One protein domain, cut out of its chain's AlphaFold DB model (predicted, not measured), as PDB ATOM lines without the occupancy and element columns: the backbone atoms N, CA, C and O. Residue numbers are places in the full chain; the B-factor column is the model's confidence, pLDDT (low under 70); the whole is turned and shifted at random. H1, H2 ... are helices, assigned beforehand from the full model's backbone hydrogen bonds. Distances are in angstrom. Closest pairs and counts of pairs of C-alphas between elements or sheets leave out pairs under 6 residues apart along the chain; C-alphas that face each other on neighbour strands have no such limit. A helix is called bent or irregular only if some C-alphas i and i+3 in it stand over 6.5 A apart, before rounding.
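Overview. This is residues 4 to 87 of the 96 residues of an uncharacterized protein of Pseudomonas sp. OV184 (UniProt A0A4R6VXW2). A long helical arm, residues 4 to 17 of H1, sticks out from a small body in which H2 and H4 cross in the middle, with H5 packed across H4 on one side and the short H3 at a corner with H2 on the other. Opposite the arm, a loop at residues 46 to 52 also sticks out. The printed part has 84 residues with five named helices, H1 to H5 in order along the chain, and no named strand; its class is all helix. The whole is loose, with a radius of gyration of the C-alphas of 15.3 A, and elongated, spanning 52 by 28 by 24 A.

Along the chain. Find C-alpha 4 at (-20.572, -0.600, 39.223); from there the longest helix, H1, residues 4 to 21, runs 26.2 A to C-alpha 21 at (-15.371, 23.587, 30.548). H2 is residues 24 to 31, 10.3 A long, and H3 is residues 34 to 41, also 10.3 A. H3 is neither bent nor irregular, but only just: C-alphas 35 and 38 are 6.1 A apart. H4, residues 54 to 66, covers 18.3 A. H5, residues 72 to 85, covers 20.2 A and ends at C-alpha 85, (-15.270, 40.915, 29.709).

Arrangement. H1 touches no helix; it is close to H4 but not clearly touching, the closest C-alphas being those of Ala 19 and Met 66, 7.1 A apart. Look next at the hub, H2, which touches H4 at a steep tilt of 63 degrees, opposite ways; their closest C-alphas, of Ala 24 and Met 60, are 4.7 A apart. H4, with residues 60 to 64 alone, touches H5 at a steep tilt of 59 degrees, opposite ways, closest at the C-alphas of Gln 64 and Ala 75, 5.5 A. H5, with residues 75 to 79 alone, only just touches H2, with 3 pairs of C-alphas within 8 A; the closest are those of Ala 24 and Phe 79, 6.4 A. H2 and H3 touch only at the corner, and only just, with 3 pairs within 8 A, closest at the C-alphas of Leu 31 and Leu 37, 5.4 A; their lines are about perpendicular at 77 degrees. H3 and H5 are apart. In H1, H2, H4 and H5 every O i to N i+4 pair is within hydrogen-bond range; in H3 it is 3 of 4.

Size, cuts and confidence. The two C-alphas farthest apart are those of Arg 4 and Gln 49, 52.2 A. Without the stretches that stand free, the body spans 30 by 28 by 24 A. The printed part has no cut; the link from H3 to H4, residues 42 to 53, is long, and the others are tight. The mean pLDDT of the printed part is 87.5, and residue 47 alone is under 70.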
ATOM      1  N   ARG A   4     -21.960  -1.066  39.431       87.62
ATOM      2  CA  ARG A   4     -20.572  -0.600  39.223       87.62
ATOM      3  C   ARG A   4     -20.380   0.108  37.875       87.62
ATOM      4  O   ARG A   4     -19.710   1.132  37.815       87.62
ATOM      5  N   ARG A   5     -21.011  -0.385  36.800       86.88
ATOM      6  CA  ARG A   5     -20.922   0.232  35.461       86.88
ATOM      7  C   ARG A   5     -21.623   1.591  35.405       86.88
ATOM      8  O   ARG A   5     -21.158   2.475  34.694       86.88
ATOM      9  N   GLN A   6     -22.712   1.774  36.156       89.38
ATOM     10  CA  GLN A   6     -23.386   3.074  36.275       89.38
ATOM     11  C   GLN A   6     -22.510   4.106  36.992       89.38
ATOM     12  O   GLN A   6     -22.374   5.219  36.493       89.38
ATOM     13  N   ILE A   7     -21.873   3.727  38.104       93.69
ATOM     14  CA  ILE A   7     -20.990   4.626  38.864       93.69
ATOM     15  C   ILE A   7     -19.816   5.092  37.993       93.69
ATOM     16  O   ILE A   7     -19.557   6.291  37.909       93.69
ATOM     17  N   VAL A   8     -19.156   4.168  37.287       94.56
ATOM     18  CA  VAL A   8     -18.034   4.508  36.394       94.56
ATOM     19  C   VAL A   8     -18.481   5.435  35.262       94.56
ATOM     20  O   VAL A   8     -17.820   6.435  34.998       94.56
ATOM     21  N   ARG A   9     -19.626   5.160  34.620       92.75
ATOM     22  CA  ARG A   9     -20.169   6.038  33.568       92.75
ATOM     23  C   ARG A   9     -20.461   7.444  34.084       92.75
ATOM     24  O   ARG A   9     -20.117   8.414  33.417       92.75
ATOM     25  N   TYR A  10     -21.051   7.555  35.271       93.19
ATOM     26  CA  TYR A  10     -21.334   8.848  35.886       93.19
ATOM     27  C   TYR A  10     -20.047   9.632  36.182       93.19
ATOM     28  O   TYR A  10     -19.952  10.819  35.873       93.19
ATOM     29  N   GLN A  11     -19.020   8.964  36.714       93.69
ATOM     30  CA  GLN A  11     -17.710   9.581  36.935       93.69
ATOM     31  C   GLN A  11     -17.070  10.054  35.624       93.69
ATOM     32  O   GLN A  11     -16.619  11.195  35.544       93.69
ATOM     33  N   GLN A  12     -17.089   9.225  34.578       91.69
ATOM     34  CA  GLN A  12     -16.563   9.587  33.259       91.69
ATOM     35  C   GLN A  12     -17.281  10.801  32.670       91.69
ATOM     36  O   GLN A  12     -16.623  11.719  32.187       91.69
ATOM     37  N   GLN A  13     -18.612  10.848  32.754       92.50
ATOM     38  CA  GLN A  13     -19.394  11.994  32.287       92.50
ATOM     39  C   GLN A  13     -19.023  13.276  33.032       92.50
ATOM     40  O   GLN A  13     -18.819  14.313  32.402       92.50
ATOM     41  N   ARG A  14     -18.864  13.213  34.359       91.44
ATOM     42  CA  ARG A  14     -18.416  14.368  35.145       91.44
ATOM     43  C   ARG A  14     -17.025  14.836  34.733       91.44
ATOM     44  O   ARG A  14     -16.828  16.031  34.539       91.44
ATOM     45  N   ILE A  15     -16.080  13.914  34.563       88.00
ATOM     46  CA  ILE A  15     -14.713  14.239  34.134       88.00
ATOM     47  C   ILE A  15     -14.729  14.894  32.750       88.00
ATOM     48  O   ILE A  15     -14.112  15.938  32.567       88.00
ATOM     49  N   GLN A  16     -15.479  14.335  31.799       86.81
ATOM     50  CA  GLN A  16     -15.626  14.911  30.462       86.81
ATOM     51  C   GLN A  16     -16.260  16.303  30.509       86.81
ATOM     52  O   GLN A  16     -15.816  17.200  29.795       86.81
ATOM     53  N   GLN A  17     -17.263  16.508  31.364       86.62
ATOM     54  CA  GLN A  17     -17.890  17.813  31.533       86.62
ATOM     55  C   GLN A  17     -16.908  18.835  32.109       86.62
ATOM     56  O   GLN A  17     -16.855  19.968  31.634       86.62
ATOM     57  N   HIS A  18     -16.099  18.454  33.098       84.06
ATOM     58  CA  HIS A  18     -15.053  19.332  33.613       84.06
ATOM     59  C   HIS A  18     -14.008  19.635  32.536       84.06
ATOM     60  O   HIS A  18     -13.744  20.806  32.291       84.06
ATOM     61  N   ALA A  19     -13.516  18.623  31.817       81.88
ATOM     62  CA  ALA A  19     -12.533  18.793  30.748       81.88
ATOM     63  C   ALA A  19     -13.017  19.739  29.634       81.88
ATOM     64  O   ALA A  19     -12.252  20.584  29.181       81.88
ATOM     65  N   LYS A  20     -14.294  19.658  29.238       82.00
ATOM     66  CA  LYS A  20     -14.885  20.558  28.231       82.00
ATOM     67  C   LYS A  20     -14.981  22.013  28.694       82.00
ATOM     68  O   LYS A  20     -14.890  22.917  27.871       82.00
ATOM     69  N   ASN A  21     -15.187  22.242  29.990       80.50
ATOM     70  CA  ASN A  21     -15.371  23.587  30.548       80.50
ATOM     71  C   ASN A  21     -14.083  24.183  31.137       80.50
ATOM     72  O   ASN A  21     -14.048  25.374  31.471       80.50
ATOM     73  N   SER A  22     -13.031  23.372  31.268       83.50
ATOM     74  CA  SER A  22     -11.713  23.788  31.732       83.50
ATOM     75  C   SER A  22     -11.145  24.882  30.836       83.50
ATOM     76  O   SER A  22     -11.086  24.771  29.616       83.50
ATOM     77  N   ASN A  23     -10.733  25.978  31.461       88.50
ATOM     78  CA  ASN A  23     -10.196  27.149  30.787       88.50
ATOM     79  C   ASN A  23      -9.203  27.868  31.705       88.50
ATOM     80  O   ASN A  23      -9.117  27.549  32.892       88.50
ATOM     81  N   ALA A  24      -8.488  28.857  31.167       91.12
ATOM     82  CA  ALA A  24      -7.420  29.544  31.889       91.12
ATOM     83  C   ALA A  24      -7.874  30.115  33.248       91.12
ATOM     84  O   ALA A  24      -7.197  29.912  34.246       91.12
ATOM     85  N   HIS A  25      -9.066  30.715  33.350       89.88
ATOM     86  CA  HIS A  25      -9.578  31.216  34.636       89.88
ATOM     87  C   HIS A  25      -9.883  30.099  35.639       89.88
ATOM     88  O   HIS A  25      -9.637  30.255  36.834       89.88
ATOM     89  N   ALA A  26     -10.420  28.965  35.180       90.50
ATOM     90  CA  ALA A  26     -10.668  27.821  36.054       90.50
ATOM     91  C   ALA A  26      -9.353  27.278  36.640       90.50
ATOM     92  O   ALA A  26      -9.281  27.027  37.840       90.50
ATOM     93  N   PHE A  27      -8.305  27.175  35.817       92.44
ATOM     94  CA  PHE A  27      -6.977  26.774  36.278       92.44
ATOM     95  C   PHE A  27      -6.311  27.829  37.153       92.44
ATOM     96  O   PHE A  27      -5.693  27.470  38.145       92.44
ATOM     97  N   PHE A  28      -6.473  29.116  36.848       92.38
ATOM     98  CA  PHE A  28      -5.939  30.191  37.679       92.38
ATOM     99  C   PHE A  28      -6.494  30.116  39.103       92.38
ATOM    100  O   PHE A  28      -5.725  30.151  40.055       92.38
ATOM    101  N   LYS A  29      -7.811  29.918  39.257       91.25
ATOM    102  CA  LYS A  29      -8.432  29.741  40.579       91.25
ATOM    103  C   LYS A  29      -7.879  28.530  41.331       91.25
ATOM    104  O   LYS A  29      -7.670  28.626  42.530       91.25
ATOM    105  N   LEU A  30      -7.635  27.415  40.638       92.44
ATOM    106  CA  LEU A  30      -7.021  26.232  41.249       92.44
ATOM    107  C   LEU A  30      -5.576  26.508  41.679       92.44
ATOM    108  O   LEU A  30      -5.190  26.142  42.778       92.44
ATOM    109  N   LEU A  31      -4.783  27.172  40.840       92.50
ATOM    110  CA  LEU A  31      -3.387  27.501  41.140       92.50
ATOM    111  C   LEU A  31      -3.240  28.581  42.220       92.50
ATOM    112  O   LEU A  31      -2.184  28.670  42.834       92.50
ATOM    113  N   ALA A  32      -4.278  29.389  42.439       90.31
ATOM    114  CA  ALA A  32      -4.346  30.367  43.519       90.31
ATOM    115  C   ALA A  32      -4.743  29.749  44.873       90.31
ATOM    116  O   ALA A  32      -4.670  30.436  45.889       90.31
ATOM    117  N   ASP A  33      -5.157  28.475  44.910       93.56
ATOM    118  CA  ASP A  33      -5.369  27.761  46.169       93.56
ATOM    119  C   ASP A  33      -4.041  27.648  46.942       93.56
ATOM    120  O   ASP A  33      -3.031  27.286  46.331       93.56
ATOM    121  N   PRO A  34      -4.009  27.902  48.265       90.75
ATOM    122  CA  PRO A  34      -2.767  27.918  49.040       90.75
ATOM    123  C   PRO A  34      -1.904  26.658  48.886       90.75
ATOM    124  O   PRO A  34      -0.676  26.756  48.844       90.75
ATOM    125  N   ALA A  35      -2.524  25.478  48.755       90.50
ATOM    126  CA  ALA A  35      -1.798  24.214  48.653       90.50
ATOM    127  C   ALA A  35      -1.026  24.069  47.330       90.50
ATOM    128  O   ALA A  35      -0.021  23.350  47.264       90.50
ATOM    129  N   LEU A  36      -1.496  24.732  46.270       90.50
ATOM    130  CA  LEU A  36      -0.855  24.738  44.957       90.50
ATOM    131  C   LEU A  36      -0.006  25.987  44.747       90.50
ATOM    132  O   LEU A  36       1.090  25.875  44.197       90.50
ATOM    133  N   LEU A  37      -0.460  27.138  45.237       90.06
ATOM    134  CA  LEU A  37       0.227  28.414  45.099       90.06
ATOM    135  C   LEU A  37       1.648  28.341  45.656       90.06
ATOM    136  O   LEU A  37       2.589  28.688  44.948       90.06
ATOM    137  N   GLN A  38       1.826  27.765  46.849       89.50
ATOM    138  CA  GLN A  38       3.149  27.612  47.460       89.50
ATOM    139  C   GLN A  38       4.120  26.807  46.577       89.50
ATOM    140  O   GLN A  38       5.314  27.103  46.518       89.50
ATOM    141  N   ARG A  39       3.619  25.789  45.862       89.81
ATOM    142  CA  ARG A  39       4.441  24.988  44.939       89.81
ATOM    143  C   ARG A  39       4.776  25.743  43.664       89.81
ATOM    144  O   ARG A  39       5.843  25.530  43.104       89.81
ATOM    145  N   VAL A  40       3.853  26.569  43.176       87.19
ATOM    146  CA  VAL A  40       4.100  27.405  42.000       87.19
ATOM    147  C   VAL A  40       5.155  28.448  42.348       87.19
ATOM    148  O   VAL A  40       6.142  28.563  41.632       87.19
ATOM    149  N   GLU A  41       4.994  29.150  43.467       85.06
ATOM    150  CA  GLU A  41       5.897  30.215  43.910       85.06
ATOM    151  C   GLU A  41       7.324  29.727  44.173       85.06
ATOM    152  O   GLU A  41       8.273  30.436  43.839       85.06
ATOM    153  N   SER A  42       7.498  28.503  44.685       88.56
ATOM    154  CA  SER A  42       8.828  27.947  44.968       88.56
ATOM    155  C   SER A  42       9.696  27.731  43.723       88.56
ATOM    156  O   SER A  42      10.920  27.675  43.838       88.56
ATOM    157  N   VAL A  43       9.085  27.635  42.537       88.06
ATOM    158  CA  VAL A  43       9.787  27.442  41.256       88.06
ATOM    159  C   VAL A  43       9.783  28.691  40.374       88.06
ATOM    160  O   VAL A  43      10.272  28.646  39.242       88.06
ATOM    161  N   ILE A  44       9.245  29.821  40.854       82.56
ATOM    162  CA  ILE A  44       9.246  31.062  40.078       82.56
ATOM    163  C   ILE A  44      10.677  31.617  40.014       82.56
ATOM    164  O   ILE A  44      11.286  31.906  41.046       82.56
ATOM    165  N   PRO A  45      11.232  31.831  38.807       79.06
ATOM    166  CA  PRO A  45      12.536  32.461  38.670       79.06
ATOM    167  C   PRO A  45      12.481  33.923  39.135       79.06
ATOM    168  O   PRO A  45      11.498  34.626  38.884       79.06
ATOM    169  N   LYS A  46      13.565  34.406  39.757       79.38
ATOM    170  CA  LYS A  46      13.678  35.809  40.185       79.38
ATOM    171  C   LYS A  46      13.491  36.775  39.007       79.38
ATOM    172  O   LYS A  46      14.080  36.595  37.945       79.38
ATOM    173  N   HIS A  47      12.664  37.790  39.259       64.06
ATOM    174  CA  HIS A  47      12.498  39.057  38.539       64.06
ATOM    175  C   HIS A  47      12.675  39.026  37.009       64.06
ATOM    176  O   HIS A  47      13.763  39.222  36.475       64.06
ATOM    177  N   ARG A  48      11.548  38.921  36.294       71.94
ATOM    178  CA  ARG A  48      11.394  39.454  34.930       71.94
ATOM    179  C   ARG A  48      10.134  40.311  34.881       71.94
ATOM    180  O   ARG A  48       9.103  39.870  35.390       71.94
ATOM    181  N   GLN A  49      10.192  41.476  34.240       70.81
ATOM    182  CA  GLN A  49       8.968  42.156  33.813       70.81
ATOM    183  C   GLN A  49       8.280  41.274  32.772       70.81
ATOM    184  O   GLN A  49       8.879  40.892  31.767       70.81
ATOM    185  N   ARG A  50       7.039  40.890  33.053       76.75
ATOM    186  CA  ARG A  50       6.206  40.090  32.157       76.75
ATOM    187  C   ARG A  50       4.864  40.782  32.023       76.75
ATOM    188  O   ARG A  50       4.340  41.281  33.014       76.75
ATOM    189  N   LEU A  51       4.303  40.749  30.815       82.06
ATOM    190  CA  LEU A  51       2.941  41.218  30.566       82.06
ATOM    191  C   LEU A  51       1.912  40.392  31.358       82.06
ATOM    192  O   LEU A  51       0.958  40.945  31.892       82.06
ATOM    193  N   PHE A  52       2.155  39.083  31.472       81.56
ATOM    194  CA  PHE A  52       1.352  38.154  32.263       81.56
ATOM    195  C   PHE A  52       2.199  37.555  33.398       81.56
ATOM    196  O   PHE A  52       3.298  37.043  33.135       81.56
ATOM    197  N   PRO A  53       1.723  37.566  34.657       84.00
ATOM    198  CA  PRO A  53       2.371  36.870  35.758       84.00
ATOM    199  C   PRO A  53       2.584  35.373  35.463       84.00
ATOM    200  O   PRO A  53       1.829  34.772  34.688       84.00
ATOM    201  N   PRO A  54       3.583  34.726  36.096       86.38
ATOM    202  CA  PRO A  54       3.855  33.300  35.908       86.38
ATOM    203  C   PRO A  54       2.625  32.402  36.101       86.38
ATOM    204  O   PRO A  54       2.406  31.496  35.301       86.38
ATOM    205  N   THR A  55       1.783  32.693  37.096       89.19
ATOM    206  CA  THR A  55       0.565  31.920  37.393       89.19
ATOM    207  C   THR A  55      -0.515  32.072  36.318       89.19
ATOM    208  O   THR A  55      -1.159  31.090  35.956       89.19
ATOM    209  N   GLU A  56      -0.686  33.273  35.750       89.81
ATOM    210  CA  GLU A  56      -1.583  33.485  34.598       89.81
ATOM    211  C   GLU A  56      -1.058  32.754  33.354       89.81
ATOM    212  O   GLU A  56      -1.810  32.113  32.628       89.81
ATOM    213  N   THR A  57       0.257  32.788  33.129       90.50
ATOM    214  CA  THR A  57       0.868  32.084  31.993       90.50
ATOM    215  C   THR A  57       0.700  30.567  32.123       90.50
ATOM    216  O   THR A  57       0.326  29.895  31.160       90.50
ATOM    217  N   LEU A  58       0.920  30.019  33.322       91.56
ATOM    218  CA  LEU A  58       0.729  28.597  33.603       91.56
ATOM    219  C   LEU A  58      -0.733  28.173  33.412       91.56
ATOM    220  O   LEU A  58      -0.998  27.106  32.861       91.56
ATOM    221  N   SER A  59      -1.695  29.008  33.810       93.38
ATOM    222  CA  SER A  59      -3.114  28.695  33.643       93.38
ATOM    223  C   SER A  59      -3.537  28.649  32.167       93.38
ATOM    224  O   SER A  59      -4.285  27.749  31.771       93.38
ATOM    225  N   MET A  60      -3.009  29.553  31.334       93.12
ATOM    226  CA  MET A  60      -3.190  29.521  29.878       93.12
ATOM    227  C   MET A  60      -2.571  28.265  29.257       93.12
ATOM    228  O   MET A  60      -3.212  27.616  28.432       93.12
ATOM    229  N   PHE A  61      -1.370  27.874  29.692       93.44
ATOM    230  CA  PHE A  61      -0.707  26.662  29.208       93.44
ATOM    231  C   PHE A  61      -1.492  25.388  29.552       93.44
ATOM    232  O   PHE A  61      -1.686  24.528  28.693       93.44
ATOM    233  N   LEU A  62      -2.014  25.276  30.777       92.38
ATOM    234  CA  LEU A  62      -2.872  24.152  31.169       92.38
ATOM    235  C   LEU A  62      -4.157  24.106  30.335       92.38
ATOM    236  O   LEU A  62      -4.569  23.036  29.890       92.38
ATOM    237  N   ALA A  63      -4.767  25.265  30.072       92.00
ATOM    238  CA  ALA A  63      -5.932  25.350  29.200       92.00
ATOM    239  C   ALA A  63      -5.611  24.901  27.770       92.00
ATOM    240  O   ALA A  63      -6.395  24.162  27.183       92.00
ATOM    241  N   GLN A  64      -4.456  25.296  27.231       92.62
ATOM    242  CA  GLN A  64      -3.981  24.855  25.924       92.62
ATOM    243  C   GLN A  64      -3.771  23.335  25.886       92.62
ATOM    244  O   GLN A  64      -4.309  22.671  25.004       92.62
ATOM    245  N   ALA A  65      -3.020  22.776  26.837       91.12
ATOM    246  CA  ALA A  65      -2.676  21.353  26.867       91.12
ATOM    247  C   ALA A  65      -3.909  20.442  26.989       91.12
ATOM    248  O   ALA A  65      -3.942  19.354  26.411       91.12
ATOM    249  N   MET A  66      -4.930  20.907  27.716       86.69
ATOM    250  CA  MET A  66      -6.184  20.184  27.934       86.69
ATOM    251  C   MET A  66      -7.228  20.416  26.833       86.69
ATOM    252  O   MET A  66      -8.249  19.729  26.811       86.69
ATOM    253  N   ASN A  67      -6.994  21.362  25.919       85.69
ATOM    254  CA  ASN A  67      -7.869  21.598  24.776       85.69
ATOM    255  C   ASN A  67      -7.580  20.583  23.654       85.69
ATOM    256  O   ASN A  67      -6.430  20.203  23.442       85.69
ATOM    257  N   ALA A  68      -8.607  20.171  22.907       83.69
ATOM    258  CA  ALA A  68      -8.447  19.274  21.760       83.69
ATOM    259  C   ALA A  68      -7.570  19.890  20.653       83.69
ATOM    260  O   ALA A  68      -6.726  19.195  20.094       83.69
ATOM    261  N   ASP A  69      -7.707  21.197  20.407       84.12
ATOM    262  CA  ASP A  69      -6.998  21.900  19.328       84.12
ATOM    263  C   ASP A  69      -5.556  22.271  19.702       84.12
ATOM    264  O   ASP A  69      -4.758  22.613  18.832       84.12
ATOM    265  N   ARG A  70      -5.223  22.272  21.003       83.69
ATOM    266  CA  ARG A  70      -3.901  22.603  21.587       83.69
ATOM    267  C   ARG A  70      -3.209  23.869  21.052       83.69
ATOM    268  O   ARG A  70      -2.010  24.054  21.262       83.69
ATOM    269  N   SER A  71      -3.945  24.767  20.401       89.69
ATOM    270  CA  SER A  71      -3.417  26.001  19.821       89.69
ATOM    271  C   SER A  71      -3.086  27.024  20.906       89.69
ATOM    272  O   SER A  71      -3.953  27.426  21.686       89.69
ATOM    273  N   CYS A  72      -1.832  27.475  20.925       87.88
ATOM    274  CA  CYS A  72      -1.375  28.545  21.813       87.88
ATOM    275  C   CYS A  72      -2.138  29.850  21.539       87.88
ATOM    276  O   CYS A  72      -2.680  30.458  22.460       87.88
ATOM    277  N   GLN A  73      -2.278  30.226  20.262       89.12
ATOM    278  CA  GLN A  73      -2.987  31.446  19.871       89.12
ATOM    279  C   GLN A  73      -4.438  31.435  20.355       89.12
ATOM    280  O   GLN A  73      -4.928  32.431  20.883       89.12
ATOM    281  N   LYS A  74      -5.121  30.292  20.220       89.81
ATOM    282  CA  LYS A  74      -6.492  30.135  20.706       89.81
ATOM    283  C   LYS A  74      -6.571  30.350  22.219       89.81
ATOM    284  O   LYS A  74      -7.432  31.092  22.676       89.81
ATOM    285  N   ALA A  75      -5.660  29.749  22.987       90.81
ATOM    286  CA  ALA A  75      -5.633  29.894  24.441       90.81
ATOM    287  C   ALA A  75      -5.408  31.353  24.886       90.81
ATOM    288  O   ALA A  75      -6.100  31.828  25.788       90.81
ATOM    289  N   VAL A  76      -4.498  32.077  24.224       89.38
ATOM    290  CA  VAL A  76      -4.226  33.502  24.494       89.38
ATOM    291  C   VAL A  76      -5.415  34.392  24.114       89.38
ATOM    292  O   VAL A  76      -5.777  35.295  24.873       89.38
ATOM    293  N   ASN A  77      -6.061  34.125  22.975       90.88
ATOM    294  CA  ASN A  77      -7.248  34.859  22.533       90.88
ATOM    295  C   ASN A  77      -8.418  34.655  23.506       90.88
ATOM    296  O   ASN A  77      -9.013  35.630  23.964       90.88
ATOM    297  N   ASP A  78      -8.704  33.403  23.878       89.62
ATOM    298  CA  ASP A  78      -9.772  33.053  24.821       89.62
ATOM    299  C   ASP A  78      -9.559  33.735  26.187       89.62
ATOM    300  O   ASP A  78     -10.518  34.190  26.819       89.62
ATOM    301  N   PHE A  79      -8.305  33.830  26.644       89.06
ATOM    302  CA  PHE A  79      -7.950  34.542  27.873       89.06
ATOM    303  C   PHE A  79      -8.134  36.056  27.735       89.06
ATOM    304  O   PHE A  79      -8.778  36.670  28.583       89.06
ATOM    305  N   SER A  80      -7.646  36.653  26.646       88.12
ATOM    306  CA  SER A  80      -7.780  38.091  26.379       88.12
ATOM    307  C   SER A  80      -9.244  38.529  26.307       88.12
ATOM    308  O   SER A  80      -9.623  39.518  26.930       88.12
ATOM    309  N   VAL A  81     -10.098  37.758  25.626       89.31
ATOM    310  CA  VAL A  81     -11.543  38.030  25.545       89.31
ATOM    311  C   VAL A  81     -12.189  37.999  26.928       89.31
ATOM    312  O   VAL A  81     -12.971  38.891  27.260       89.31
ATOM    313  N   LYS A  82     -11.865  37.003  27.763       85.38
ATOM    314  CA  LYS A  82     -12.388  36.933  29.137       85.38
ATOM    315  C   LYS A  82     -11.903  38.089  29.995       85.38
ATOM    316  O   LYS A  82     -12.711  38.722  30.660       85.38
ATOM    317  N   ARG A  83     -10.623  38.428  29.894       82.19
ATOM    318  CA  ARG A  83     -10.030  39.570  30.584       82.19
ATOM    319  C   ARG A  83     -10.730  40.885  30.219       82.19
ATOM    320  O   ARG A  83     -11.024  41.681  31.107       82.19
ATOM    321  N   CYS A  84     -11.053  41.091  28.942       85.75
ATOM    322  CA  CYS A  84     -11.846  42.238  28.495       85.75
ATOM    323  C   CYS A  84     -13.264  42.227  29.082       85.75
ATOM    324  O   CYS A  84     -13.738  43.266  29.534       85.75
ATOM    325  N   ARG A  85     -13.932  41.064  29.108       85.06
ATOM    326  CA  ARG A  85     -15.270  40.915  29.709       85.06
ATOM    327  C   ARG A  85     -15.283  41.201  31.208       85.06
ATOM    328  O   ARG A  85     -16.240  41.796  31.689       85.06
ATOM    329  N   ASP A  86     -14.226  40.817  31.914       79.88
ATOM    330  CA  ASP A  86     -14.071  41.033  33.355       79.88
ATOM    331  C   ASP A  86     -13.629  42.476  33.690       79.88
ATOM    332  O   ASP A  86     -13.343  42.789  34.844       79.88
ATOM    333  N   GLY A  87     -13.543  43.369  32.694       76.69
ATOM    334  CA  GLY A  87     -13.128  44.764  32.879       76.69
ATOM    335  C   GLY A  87     -11.632  44.940  33.151       76.69
ATOM    336  O   GLY A  87     -11.174  46.053  33.389       76.69
TER     337      GLY A  87